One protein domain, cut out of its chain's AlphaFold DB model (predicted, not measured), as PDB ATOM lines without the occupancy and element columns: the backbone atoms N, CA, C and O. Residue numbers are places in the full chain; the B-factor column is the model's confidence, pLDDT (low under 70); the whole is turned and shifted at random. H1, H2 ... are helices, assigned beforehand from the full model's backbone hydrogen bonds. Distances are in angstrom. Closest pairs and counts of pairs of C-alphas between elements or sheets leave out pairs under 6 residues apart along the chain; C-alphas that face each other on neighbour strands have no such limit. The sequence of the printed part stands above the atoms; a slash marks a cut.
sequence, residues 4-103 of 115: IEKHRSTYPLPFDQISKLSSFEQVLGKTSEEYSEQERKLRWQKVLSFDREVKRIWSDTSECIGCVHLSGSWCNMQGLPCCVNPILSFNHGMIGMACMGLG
ATOM      1  N   ILE A   4     216.179 167.746  49.087       92.56
ATOM      2  CA  ILE A   4     216.005 167.008  50.345       92.56
ATOM      3  C   ILE A   4     214.539 167.019  50.780       92.56
ATOM      4  O   ILE A   4     213.979 165.973  51.094       92.56
ATOM      5  N   GLU A   5     213.909 168.191  50.783       93.62
ATOM      6  CA  GLU A   5     212.521 168.371  51.211       93.62
ATOM      7  C   GLU A   5     211.554 167.606  50.300       93.62
ATOM      8  O   GLU A   5     210.694 166.863  50.776       93.62
ATOM      9  N   LYS A   6     211.771 167.684  48.982       94.94
ATOM     10  CA  LYS A   6     211.017 166.900  48.001       94.94
ATOM     11  C   LYS A   6     211.173 165.399  48.252       94.94
ATOM     12  O   LYS A   6     210.172 164.692  48.273       94.94
ATOM     13  N   HIS A   7     212.393 164.908  48.481       96.19
ATOM     14  CA  HIS A   7     212.636 163.490  48.786       96.19
ATOM     15  C   HIS A   7     211.951 163.051  50.085       96.19
ATOM     16  O   HIS A   7     211.334 161.987  50.143       96.19
ATOM     17  N   ARG A   8     212.026 163.883  51.128       94.62
ATOM     18  CA  ARG A   8     211.471 163.595  52.457       94.62
ATOM     19  C   ARG A   8     209.952 163.736  52.545       94.62
ATOM     20  O   ARG A   8     209.365 163.217  53.487       94.62
ATOM     21  N   SER A   9     209.309 164.358  51.554       94.75
ATOM     22  CA  SER A   9     207.844 164.391  51.438       94.75
ATOM     23  C   SER A   9     207.213 163.058  51.005       94.75
ATOM     24  O   SER A   9     206.014 162.862  51.195       94.75
ATOM     25  N   THR A  10     207.996 162.121  50.457       94.81
ATOM     26  CA  THR A  10     207.494 160.804  50.037       94.81
ATOM     27  C   THR A  10     207.438 159.847  51.224       94.81
ATOM     28  O   THR A  10     208.478 159.436  51.749       94.81
ATOM     29  N   TYR A  11     206.230 159.451  51.631       94.69
ATOM     30  CA  TYR A  11     206.015 158.474  52.696       94.69
ATOM     31  C   TYR A  11     204.734 157.650  52.442       94.69
ATOM     32  O   TYR A  11     203.685 158.257  52.224       94.69
ATOM     33  N   PRO A  12     204.773 156.303  52.487       94.31
ATOM     34  CA  PRO A  12     205.944 155.457  52.732       94.31
ATOM     35  C   PRO A  12     206.954 155.522  51.577       94.31
ATOM     36  O   PRO A  12     206.575 155.659  50.416       94.31
ATOM     37  N   LEU A  13     208.250 155.424  51.891       96.44
ATOM     38  CA  LEU A  13     209.307 155.462  50.878       96.44
ATOM     39  C   LEU A  13     209.500 154.062  50.262       96.44
ATOM     40  O   LEU A  13     209.801 153.119  51.006       96.44
ATOM     41  N   PRO A  14     209.366 153.890  48.933       96.56
ATOM     42  CA  PRO A  14     209.664 152.619  48.277       96.56
ATOM     43  C   PRO A  14     211.120 152.184  48.488       96.56
ATOM     44  O   PRO A  14     212.029 153.015  48.543       96.56
ATOM     45  N   PHE A  15     211.356 150.871  48.608       97.44
ATOM     46  CA  PHE A  15     212.684 150.332  48.923       97.44
ATOM     47  C   PHE A  15     213.744 150.762  47.906       97.44
ATOM     48  O   PHE A  15     214.853 151.138  48.280       97.44
ATOM     49  N   ASP A  16     213.418 150.729  46.615       97.38
ATOM     50  CA  ASP A  16     214.276 151.129  45.500       97.38
ATOM     51  C   ASP A  16     214.643 152.622  45.540       97.38
ATOM     52  O   ASP A  16     215.770 152.970  45.186       97.38
ATOM     53  N   GLN A  17     213.776 153.463  46.108       97.50
ATOM     54  CA  GLN A  17     213.967 154.911  46.237       97.50
ATOM     55  C   GLN A  17     214.758 155.346  47.481       97.50
ATOM     56  O   GLN A  17     215.071 156.527  47.617       97.50
ATOM     57  N   ILE A  18     215.124 154.430  48.387       98.00
ATOM     58  CA  ILE A  18     216.009 154.756  49.520       98.00
ATOM     59  C   ILE A  18     217.329 155.330  48.989       98.00
ATOM     60  O   ILE A  18     217.956 154.740  48.106       98.00
ATOM     61  N   SER A  19     217.752 156.466  49.549       95.69
ATOM     62  CA  SER A  19     218.952 157.203  49.148       95.69
ATOM     63  C   SER A  19     219.632 157.858  50.356       95.69
ATOM     64  O   SER A  19     219.115 157.818  51.472       95.69
ATOM     65  N   LYS A  20     220.775 158.524  50.136       93.50
ATOM     66  CA  LYS A  20     221.472 159.313  51.172       93.50
ATOM     67  C   LYS A  20     220.638 160.486  51.719       93.50
ATOM     68  O   LYS A  20     220.996 161.051  52.744       93.50
ATOM     69  N   LEU A  21     219.549 160.865  51.043       94.81
ATOM     70  CA  LEU A  21     218.658 161.952  51.470       94.81
ATOM     71  C   LEU A  21     217.519 161.462  52.378       94.81
ATOM     72  O   LEU A  21     216.850 162.284  53.014       94.81
ATOM     73  N   SER A  22     217.293 160.145  52.434       96.06
ATOM     74  CA  SER A  22     216.229 159.535  53.230       96.06
ATOM     75  C   SER A  22     216.389 159.853  54.715       96.06
ATOM     76  O   SER A  22     217.495 159.812  55.251       96.06
ATOM     77  N   SER A  23     215.282 160.161  55.389       95.88
ATOM     78  CA  SER A  23     215.259 160.255  56.851       95.88
ATOM     79  C   SER A  23     215.241 158.867  57.499       95.88
ATOM     80  O   SER A  23     214.900 157.871  56.856       95.88
ATOM     81  N   PHE A  24     215.559 158.795  58.794       96.19
ATOM     82  CA  PHE A  24     215.429 157.552  59.558       96.19
ATOM     83  C   PHE A  24     213.992 157.033  59.572       96.19
ATOM     84  O   PHE A  24     213.794 155.843  59.363       96.19
ATOM     85  N   GLU A  25     212.997 157.914  59.710       95.69
ATOM     86  CA  GLU A  25     211.580 157.537  59.632       95.69
ATOM     87  C   GLU A  25     211.234 156.884  58.291       95.69
ATOM     88  O   GLU A  25     210.594 155.841  58.262       95.69
ATOM     89  N   GLN A  26     211.699 157.436  57.165       96.94
ATOM     90  CA  GLN A  26     211.451 156.838  55.846       96.94
ATOM     91  C   GLN A  26     212.081 155.444  55.693       96.94
ATOM     92  O   GLN A  26     211.593 154.619  54.919       96.94
ATOM     93  N   VAL A  27     213.192 155.189  56.387       97.50
ATOM     94  CA  VAL A  27     213.948 153.932  56.291       97.50
ATOM     95  C   VAL A  27     213.442 152.887  57.284       97.50
ATOM     96  O   VAL A  27     213.390 151.707  56.948       97.50
ATOM     97  N   LEU A  28     213.100 153.295  58.503       97.19
ATOM     98  CA  LEU A  28     212.826 152.403  59.630       97.19
ATOM     99  C   LEU A  28     211.351 152.419  60.053       97.19
ATOM    100  O   LEU A  28     210.939 151.542  60.806       97.19
ATOM    101  N   GLY A  29     210.539 153.330  59.520       95.50
ATOM    102  CA  GLY A  29     209.150 153.548  59.925       95.50
ATOM    103  C   GLY A  29     209.052 154.493  61.124       95.50
ATOM    104  O   GLY A  29     210.020 154.656  61.873       95.50
ATOM    105  N   LYS A  30     207.886 155.116  61.324       91.75
ATOM    106  CA  LYS A  30     207.623 155.947  62.513       91.75
ATOM    107  C   LYS A  30     207.248 155.082  63.707       91.75
ATOM    108  O   LYS A  30     207.582 155.423  64.838       91.75
ATOM    109  N   THR A  31     206.594 153.948  63.457       89.62
ATOM    110  CA  THR A  31     206.223 152.969  64.487       89.62
ATOM    111  C   THR A  31     206.639 151.549  64.098       89.62
ATOM    112  O   THR A  31     206.904 151.263  62.926       89.62
ATOM    113  N   SER A  32     206.749 150.656  65.091       86.62
ATOM    114  CA  SER A  32     207.116 149.232  64.944       86.62
ATOM    115  C   SER A  32     206.230 148.445  63.986       86.62
ATOM    116  O   SER A  32     206.674 147.445  63.434       86.62
ATOM    117  N   GLU A  33     204.998 148.894  63.777       90.31
ATOM    118  CA  GLU A  33     203.981 148.174  63.016       90.31
ATOM    119  C   GLU A  33     204.071 148.443  61.509       90.31
ATOM    120  O   GLU A  33     203.525 147.678  60.719       90.31
ATOM    121  N   GLU A  34     204.753 149.515  61.092       93.88
ATOM    122  CA  GLU A  34     204.796 149.924  59.683       93.88
ATOM    123  C   GLU A  34     205.661 149.018  58.808       93.88
ATOM    124  O   GLU A  34     205.338 148.785  57.645       93.88
ATOM    125  N   TYR A  35     206.755 148.503  59.367       95.94
ATOM    126  CA  TYR A  35     207.657 147.583  58.689       95.94
ATOM    127  C   TYR A  35     207.972 146.417  59.609       95.94
ATOM    128  O   TYR A  35     208.336 146.615  60.768       95.94
ATOM    129  N   SER A  36     207.920 145.201  59.062       95.12
ATOM    130  CA  SER A  36     208.441 144.026  59.762       95.12
ATOM    131  C   SER A  36     209.911 144.231  60.148       95.12
ATOM    132  O   SER A  36     210.655 144.949  59.473       95.12
ATOM    133  N   GLU A  37     210.370 143.562  61.206       94.25
ATOM    134  CA  GLU A  37     211.774 143.642  61.615       94.25
ATOM    135  C   GLU A  37     212.723 143.251  60.469       94.25
ATOM    136  O   GLU A  37     213.738 143.912  60.236       94.25
ATOM    137  N   GLN A  38     212.378 142.200  59.720       95.81
ATOM    138  CA  GLN A  38     213.150 141.749  58.566       95.81
ATOM    139  C   GLN A  38     213.240 142.843  57.496       95.81
ATOM    140  O   GLN A  38     214.324 143.097  56.968       95.81
ATOM    141  N   GLU A  39     212.135 143.533  57.204       97.00
ATOM    142  CA  GLU A  39     212.130 144.643  56.253       97.00
ATOM    143  C   GLU A  39     212.984 145.817  56.743       97.00
ATOM    144  O   GLU A  39     213.805 146.330  55.980       97.00
ATOM    145  N   ARG A  40     212.877 146.208  58.018       97.00
ATOM    146  CA  ARG A  40     213.713 147.274  58.595       97.00
ATOM    147  C   ARG A  40     215.198 146.940  58.507       97.00
ATOM    148  O   ARG A  40     215.995 147.797  58.126       97.00
ATOM    149  N   LYS A  41     215.575 145.690  58.797       97.06
ATOM    150  CA  LYS A  41     216.954 145.203  58.641       97.06
ATOM    151  C   LYS A  41     217.423 145.342  57.192       97.06
ATOM    152  O   LYS A  41     218.502 145.880  56.964       97.06
ATOM    153  N   LEU A  42     216.618 144.927  56.210       97.94
ATOM    154  CA  LEU A  42     216.959 145.060  54.785       97.94
ATOM    155  C   LEU A  42     217.099 146.525  54.350       97.94
ATOM    156  O   LEU A  42     218.078 146.887  53.692       97.94
ATOM    157  N   ARG A  43     216.148 147.381  54.739       98.12
ATOM    158  CA  ARG A  43     216.175 148.825  54.464       98.12
ATOM    159  C   ARG A  43     217.415 149.478  55.070       98.12
ATOM    160  O   ARG A  43     218.086 150.261  54.399       98.12
ATOM    161  N   TRP A  44     217.777 149.097  56.293       97.38
ATOM    162  CA  TRP A  44     218.985 149.579  56.950       97.38
ATOM    163  C   TRP A  44     220.266 149.118  56.250       97.38
ATOM    164  O   TRP A  44     221.151 149.931  55.998       97.38
ATOM    165  N   GLN A  45     220.352 147.849  55.843       97.06
ATOM    166  CA  GLN A  45     221.497 147.360  55.064       97.06
ATOM    167  C   GLN A  45     221.668 148.120  53.744       97.06
ATOM    168  O   GLN A  45     222.798 148.370  53.324       97.06
ATOM    169  N   LYS A  46     220.567 148.552  53.111       97.69
ATOM    170  CA  LYS A  46     220.637 149.435  51.942       97.69
ATOM    171  C   LYS A  46     221.243 150.799  52.288       97.69
ATOM    172  O   LYS A  46     222.082 151.273  51.535       97.69
ATOM    173  N   VAL A  47     220.895 151.399  53.425       96.44
ATOM    174  CA  VAL A  47     221.539 152.649  53.874       96.44
ATOM    175  C   VAL A  47     223.040 152.456  54.096       96.44
ATOM    176  O   VAL A  47     223.845 153.248  53.605       96.44
ATOM    177  N   LEU A  48     223.430 151.368  54.764       95.94
ATOM    178  CA  LEU A  48     224.837 151.051  55.027       95.94
ATOM    179  C   LEU A  48     225.641 150.726  53.753       95.94
ATOM    180  O   LEU A  48     226.869 150.708  53.804       95.94
ATOM    181  N   SER A  49     224.995 150.456  52.614       96.25
ATOM    182  CA  SER A  49     225.694 150.164  51.355       96.25
ATOM    183  C   SER A  49     226.096 151.417  50.573       96.25
ATOM    184  O   SER A  49     226.943 151.330  49.685       96.25
ATOM    185  N   PHE A  50     225.536 152.586  50.903       93.44
ATOM    186  CA  PHE A  50     225.765 153.811  50.136       93.44
ATOM    187  C   PHE A  50     227.158 154.408  50.296       93.44
ATOM    188  O   PHE A  50     227.600 155.164  49.425       93.44
ATOM    189  N   ASP A  51     227.804 154.171  51.434       93.62
ATOM    190  CA  ASP A  51     229.077 154.792  51.757       93.62
ATOM    191  C   ASP A  51     229.824 154.021  52.855       93.62
ATOM    192  O   ASP A  51     229.231 153.548  53.828       93.62
ATOM    193  N   ARG A  52     231.147 153.891  52.702       94.25
ATOM    194  CA  ARG A  52     231.988 153.137  53.640       94.25
ATOM    195  C   ARG A  52     232.092 153.832  55.001       94.25
ATOM    196  O   ARG A  52     232.150 153.147  56.020       94.25
ATOM    197  N   GLU A  53     232.115 155.159  55.031       92.19
ATOM    198  CA  GLU A  53     232.140 155.939  56.265       92.19
ATOM    199  C   GLU A  53     230.795 155.873  56.987       92.19
ATOM    200  O   GLU A  53     230.780 155.599  58.188       92.19
ATOM    201  N   VAL A  54     229.676 155.993  56.259       89.62
ATOM    202  CA  VAL A  54     228.334 155.752  56.828       89.62
ATOM    203  C   VAL A  54     228.285 154.370  57.466       89.62
ATOM    204  O   VAL A  54     227.911 154.251  58.630       89.62
ATOM    205  N   LYS A  55     228.741 153.332  56.755       95.25
ATOM    206  CA  LYS A  55     228.805 151.977  57.309       95.25
ATOM    207  C   LYS A  55     229.651 151.903  58.575       95.25
ATOM    208  O   LYS A  55     229.214 151.289  59.541       95.25
ATOM    209  N   ARG A  56     230.847 152.498  58.573       94.25
ATOM    210  CA  ARG A  56     231.764 152.478  59.723       94.25
ATOM    211  C   ARG A  56     231.116 153.098  60.959       94.25
ATOM    212  O   ARG A  56     231.170 152.500  62.023       94.25
ATOM    213  N   ILE A  57     230.510 154.269  60.801       91.50
ATOM    214  CA  ILE A  57     229.903 155.036  61.892       91.50
ATOM    215  C   ILE A  57     228.644 154.334  62.416       91.50
ATOM    216  O   ILE A  57     228.487 154.128  63.614       91.50
ATOM    217  N   TRP A  58     227.762 153.919  61.510       94.25
ATOM    218  CA  TRP A  58     226.443 153.383  61.844       94.25
ATOM    219  C   TRP A  58     226.413 151.857  62.025       94.25
ATOM    220  O   TRP A  58     225.340 151.273  62.155       94.25
ATOM    221  N   SER A  59     227.570 151.191  62.049       93.38
ATOM    222  CA  SER A  59     227.679 149.772  62.434       93.38
ATOM    223  C   SER A  59     228.477 149.565  63.722       93.38
ATOM    224  O   SER A  59     228.661 148.419  64.125       93.38
ATOM    225  N   ASP A  60     228.968 150.638  64.348       93.44
ATOM    226  CA  ASP A  60     229.678 150.549  65.620       93.44
ATOM    227  C   ASP A  60     228.686 150.261  66.756       93.44
ATOM    228  O   ASP A  60     227.727 151.004  66.978       93.44
ATOM    229  N   THR A  61     228.906 149.146  67.449       93.81
ATOM    230  CA  THR A  61     228.099 148.694  68.587       93.81
ATOM    231  C   THR A  61     228.910 148.548  69.868       93.81
ATOM    232  O   THR A  61     228.454 147.894  70.805       93.81
ATOM    233  N   SER A  62     230.092 149.167  69.934       92.69
ATOM    234  CA  SER A  62     230.938 149.182  71.135       92.69
ATOM    235  C   SER A  62     230.173 149.655  72.378       92.69
ATOM    236  O   SER A  62     230.197 148.982  73.406       92.69
ATOM    237  N   GLU A  63     229.376 150.715  72.240       89.88
ATOM    238  CA  GLU A  63     228.479 151.262  73.275       89.88
ATOM    239  C   GLU A  63     227.301 150.346  73.649       89.88
ATOM    240  O   GLU A  63     226.498 150.702  74.500       89.88
ATOM    241  N   CYS A  64     227.125 149.202  72.981       93.00
ATOM    242  CA  CYS A  64     226.096 148.204  73.299       93.00
ATOM    243  C   CYS A  64     226.683 146.911  73.885       93.00
ATOM    244  O   CYS A  64     225.926 145.988  74.193       93.00
ATOM    245  N   ILE A  65     228.010 146.811  74.044       91.75
ATOM    246  CA  ILE A  65     228.652 145.645  74.666       91.75
ATOM    247  C   ILE A  65     228.118 145.493  76.093       91.75
ATOM    248  O   ILE A  65     228.160 146.440  76.873       91.75
ATOM    249  N   GLY A  66     227.612 144.301  76.423       91.19
ATOM    250  CA  GLY A  66     227.005 143.996  77.725       91.19
ATOM    251  C   GLY A  66     225.503 144.289  77.827       91.19
ATOM    252  O   GLY A  66     224.893 143.932  78.827       91.19
ATOM    253  N   CYS A  67     224.885 144.882  76.803       94.12
ATOM    254  CA  CYS A  67     223.439 145.081  76.763       94.12
ATOM    255  C   CYS A  67     222.709 143.773  76.414       94.12
ATOM    256  O   CYS A  67     222.972 143.176  75.368       94.12
ATOM    257  N   VAL A  68     221.719 143.370  77.217       96.00
ATOM    258  CA  VAL A  68     220.935 142.134  76.991       96.00
ATOM    259  C   VAL A  68     220.069 142.178  75.731       96.00
ATOM    260  O   VAL A  68     219.621 141.149  75.231       96.00
ATOM    261  N   HIS A  69     219.836 143.373  75.186       95.75
ATOM    262  CA  HIS A  69     219.066 143.562  73.958       95.75
ATOM    263  C   HIS A  69     219.924 143.501  72.686       95.75
ATOM    264  O   HIS A  69     219.364 143.617  71.592       95.75
ATOM    265  N   LEU A  70     221.251 143.371  72.802       95.25
ATOM    266  CA  LEU A  70     222.165 143.320  71.664       95.25
ATOM    267  C   LEU A  70     222.038 141.986  70.911       95.25
ATOM    268  O   LEU A  70     222.312 140.917  71.448       95.25
ATOM    269  N   SER A  71     221.705 142.059  69.625       95.00
ATOM    270  CA  SER A  71     221.745 140.936  68.687       95.00
ATOM    271  C   SER A  71     222.531 141.336  67.437       95.00
ATOM    272  O   SER A  71     222.002 141.899  66.476       95.00
ATOM    273  N   GLY A  72     223.846 141.100  67.464       93.31
ATOM    274  CA  GLY A  72     224.757 141.545  66.405       93.31
ATOM    275  C   GLY A  72     224.869 143.072  66.354       93.31
ATOM    276  O   GLY A  72     225.558 143.661  67.175       93.31
ATOM    277  N   SER A  73     224.201 143.709  65.387       94.38
ATOM    278  CA  SER A  73     224.090 145.180  65.277       94.38
ATOM    279  C   SER A  73     222.667 145.705  65.516       94.38
ATOM    280  O   SER A  73     222.357 146.862  65.223       94.38
ATOM    281  N   TRP A  74     221.787 144.842  66.026       96.69
ATOM    282  CA  TRP A  74     220.361 145.092  66.177       96.69
ATOM    283  C   TRP A  74     219.933 145.070  67.643       96.69
ATOM    284  O   TRP A  74     220.401 144.237  68.416       96.69
ATOM    285  N   CYS A  75     219.019 145.962  68.018       96.19
ATOM    286  CA  CYS A  75     218.418 146.011  69.343       96.19
ATOM    287  C   CYS A  75     217.062 145.297  69.332       96.19
ATOM    288  O   CYS A  75     216.097 145.806  68.760       96.19
ATOM    289  N   ASN A  76     216.969 144.152  70.013       95.06
ATOM    290  CA  ASN A  76     215.749 143.335  70.046       95.06
ATOM    291  C   ASN A  76     214.594 143.979  70.828       95.06
ATOM    292  O   ASN A  76     213.441 143.664  70.571       95.06
ATOM    293  N   MET A  77     214.885 144.889  71.761       94.38
ATOM    294  CA  MET A  77     213.840 145.593  72.513       94.38
ATOM    295  C   MET A  77     213.097 146.609  71.642       94.38
ATOM    296  O   MET A  77     211.882 146.726  71.727       94.38
ATOM    297  N   GLN A  78     213.836 147.372  70.834       94.12
ATOM    298  CA  GLN A  78     213.271 148.471  70.043       94.12
ATOM    299  C   GLN A  78     212.979 148.070  68.595       94.12
ATOM    300  O   GLN A  78     212.295 148.797  67.879       94.12
ATOM    301  N   GLY A  79     213.521 146.940  68.131       94.88
ATOM    302  CA  GLY A  79     213.431 146.553  66.727       94.88
ATOM    303  C   GLY A  79     214.094 147.589  65.815       94.88
ATOM    304  O   GLY A  79     213.514 147.973  64.796       94.88
ATOM    305  N   LEU A  80     215.276 148.077  66.213       96.69
ATOM    306  CA  LEU A  80     216.054 149.119  65.532       96.69
ATOM    307  C   LEU A  80     217.555 148.771  65.517       96.69
ATOM    308  O   LEU A  80     218.005 147.985  66.358       96.69
ATOM    309  N   PRO A  81     218.364 149.374  64.625       97.12
ATOM    310  CA  PRO A  81     219.820 149.302  64.725       97.12
ATOM    311  C   PRO A  81     220.306 149.844  66.071       97.12
ATOM    312  O   PRO A  81     219.809 150.863  66.540       97.12
ATOM    313  N   CYS A  82     221.307 149.207  66.676       96.19
ATOM    314  CA  CYS A  82     221.792 149.567  68.013       96.19
ATOM    315  C   CYS A  82     222.215 151.035  68.158       96.19
ATOM    316  O   CYS A  82     221.980 151.628  69.205       96.19
ATOM    317  N   CYS A  83     222.804 151.607  67.110       94.50
ATOM    318  CA  CYS A  83     223.311 152.979  67.032       94.50
ATOM    319  C   CYS A  83     222.250 154.025  66.629       94.50
ATOM    320  O   CYS A  83     222.569 155.213  66.538       94.50
ATOM    321  N   VAL A  84     221.008 153.597  66.367       95.88
ATOM    322  CA  VAL A  84     219.890 154.478  66.024       95.88
ATOM    323  C   VAL A  84     219.009 154.670  67.250       95.88
ATOM    324  O   VAL A  84     218.261 153.779  67.648       95.88
ATOM    325  N   ASN A  85     219.054 155.870  67.815       94.94
ATOM    326  CA  ASN A  85     218.172 156.285  68.890       94.94
ATOM    327  C   ASN A  85     216.900 156.923  68.297       94.94
ATOM    328  O   ASN A  85     217.006 157.922  67.579       94.94
ATOM    329  N   PRO A  86     215.695 156.411  68.601       92.19
ATOM    330  CA  PRO A  86     214.453 156.906  68.000       92.19
ATOM    331  C   PRO A  86     214.131 158.367  68.354       92.19
ATOM    332  O   PRO A  86     213.358 159.007  67.654       92.19
ATOM    333  N   ILE A  87     214.738 158.922  69.406       91.31
ATOM    334  CA  ILE A  87     214.573 160.325  69.803       91.31
ATOM    335  C   ILE A  87     215.671 161.187  69.168       91.31
ATOM    336  O   ILE A  87     215.388 162.193  68.518       91.31
ATOM    337  N   LEU A  88     216.938 160.805  69.337       93.06
ATOM    338  CA  LEU A  88     218.080 161.625  68.928       93.06
ATOM    339  C   LEU A  88     218.387 161.506  67.433       93.06
ATOM    340  O   LEU A  88     218.605 162.520  66.771       93.06
ATOM    341  N   SER A  89     218.380 160.293  66.878       94.44
ATOM    342  CA  SER A  89     218.729 160.067  65.473       94.44
ATOM    343  C   SER A  89     217.658 160.617  64.541       94.44
ATOM    344  O   SER A  89     217.984 161.248  63.540       94.44
ATOM    345  N   PHE A  90     216.383 160.438  64.885       92.56
ATOM    346  CA  PHE A  90     215.272 160.838  64.019       92.56
ATOM    347  C   PHE A  90     215.164 162.363  63.911       92.56
ATOM    348  O   PHE A  90     214.966 162.882  62.816       92.56
ATOM    349  N   ASN A  91     215.367 163.073  65.024       90.38
ATOM    350  CA  ASN A  91     215.234 164.529  65.070       90.38
ATOM    351  C   ASN A  91     216.535 165.271  64.732       90.38
ATOM    352  O   ASN A  91     216.496 166.319  64.093       90.38
ATOM    353  N   HIS A  92     217.688 164.739  65.148       92.12
ATOM    354  CA  HIS A  92     218.963 165.470  65.113       92.12
ATOM    355  C   HIS A  92     220.066 164.750  64.329       92.12
ATOM    356  O   HIS A  92     221.173 165.270  64.220       92.12
ATOM    357  N   GLY A  93     219.809 163.549  63.802       91.31
ATOM    358  CA  GLY A  93     220.823 162.759  63.097       91.31
ATOM    359  C   GLY A  93     221.976 162.288  63.987       91.31
ATOM    360  O   GLY A  93     223.026 161.911  63.475       91.31
ATOM    361  N   MET A  94     221.799 162.318  65.310       93.19
ATOM    362  CA  MET A  94     222.822 161.911  66.270       93.19
ATOM    363  C   MET A  94     222.806 160.400  66.486       93.19
ATOM    364  O   MET A  94     221.744 159.781  66.542       93.19
ATOM    365  N   ILE A  95     223.986 159.813  66.654       92.75
ATOM    366  CA  ILE A  95     224.141 158.412  67.050       92.75
ATOM    367  C   ILE A  95     223.729 158.266  68.512       92.75
ATOM    368  O   ILE A  95     224.012 159.133  69.338       92.75
ATOM    369  N   GLY A  96     223.087 157.152  68.839       91.88
ATOM    370  CA  GLY A  96     222.808 156.806  70.223       91.88
ATOM    371  C   GLY A  96     222.222 155.412  70.354       91.88
ATOM    372  O   GLY A  96     221.774 154.815  69.381       91.88
ATOM    373  N   MET A  97     222.191 154.901  71.580       94.69
ATOM    374  CA  MET A  97     221.621 153.587  71.848       94.69
ATOM    375  C   MET A  97     220.116 153.569  71.575       94.69
ATOM    376  O   MET A  97     219.381 154.380  72.146       94.69
ATOM    377  N   ALA A  98     219.653 152.596  70.788       95.88
ATOM    378  CA  ALA A  98     218.229 152.389  70.521       95.88
ATOM    379  C   ALA A  98     217.412 152.242  71.813       95.88
ATOM    380  O   ALA A  98     216.446 152.968  72.025       95.88
ATOM    381  N   CYS A  99     217.833 151.347  72.713       95.00
ATOM    382  CA  CYS A  99     217.161 151.118  73.996       95.00
ATOM    383  C   CYS A  99     217.545 152.118  75.097       95.00
ATOM    384  O   CYS A  99     217.182 151.896  76.248       95.00
ATOM    385  N   MET A 100     218.303 153.178  74.781       93.12
ATOM    386  CA  MET A 100     218.714 154.207  75.750       93.12
ATOM    387  C   MET A 100     219.434 153.651  76.997       93.12
ATOM    388  O   MET A 100     219.406 154.263  78.058       93.12
ATOM    389  N   GLY A 101     220.073 152.484  76.875       92.06
ATOM    390  CA  GLY A 101     220.781 151.829  77.974       92.06
ATOM    391  C   GLY A 101     219.915 150.949  78.888       92.06
ATOM    392  O   GLY A 101     220.437 150.378  79.835       92.06
ATOM    393  N   LEU A 102     218.621 150.758  78.602       92.69
ATOM    394  CA  LEU A 102     217.726 149.949  79.450       92.69
ATOM    395  C   LEU A 102     218.118 148.470  79.567       92.69
ATOM    396  O   LEU A 102     217.669 147.792  80.483       92.69
ATOM    397  N   GLY A 103     218.911 147.953  78.627       90.69
ATOM    398  CA  GLY A 103     219.369 146.563  78.650       90.69
ATOM    399  C   GLY A 103     220.645 146.322  79.455       90.69
ATOM    400  O   GLY A 103     221.192 145.228  79.369       90.69
TER     401      GLY A 103
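Overview. This is residues 4 to 103 of the 115 residues of an uncharacterized protein of Bacteroidetes bacterium GWF2_42_66 (UniProt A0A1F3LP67). There is little regular structure: the longest helix, H3, and H2 pack together near the middle, H4 makes a corner with H3, H1 lies at one end of the longest axis, and loops of residues 59 to 87 reach the other. The 100 printed residues include five named helices, H1 to H5 in order, holding 35 residues, and no named strand: all helix. It is compact, radius of gyration of the C-alphas 12.9 A, spanning 40 by 30 by 23 A.

Along the chain. Find C-alpha 37 at (211.774, 143.642, 61.615); H3 runs 18.5 A to residue 49. H4 is residues 52 to 58, 9.9 A; H2, 24 to 28; H1, 4 to 8; H5, 88 to 92, ending at (218.963, 165.470, 65.113).

Arrangement. At H3, residues 40 to 44 alone touch H2; the closest C-alphas, Arg 40 and Leu 28, are 5.3 A apart. H3 and H4 touch only at the corner, closest C-alphas Leu 48 and Lys 55, 4.7 A. H2 and H5 only just touch, with 3 pairs of C-alphas within 8 A, the closest Phe 24 and Phe 90, 5.5 A. In H1 to H5 every O i to N i+4 pair is within hydrogen-bond range.

Size, cuts and confidence. The farthest C-alphas, Lys 6 and Gly 66, are 40.8 A apart. Links H1 to H2 and H4 to H5 are long. The printed part has no cut, and no printed residue is under 70 in pLDDT.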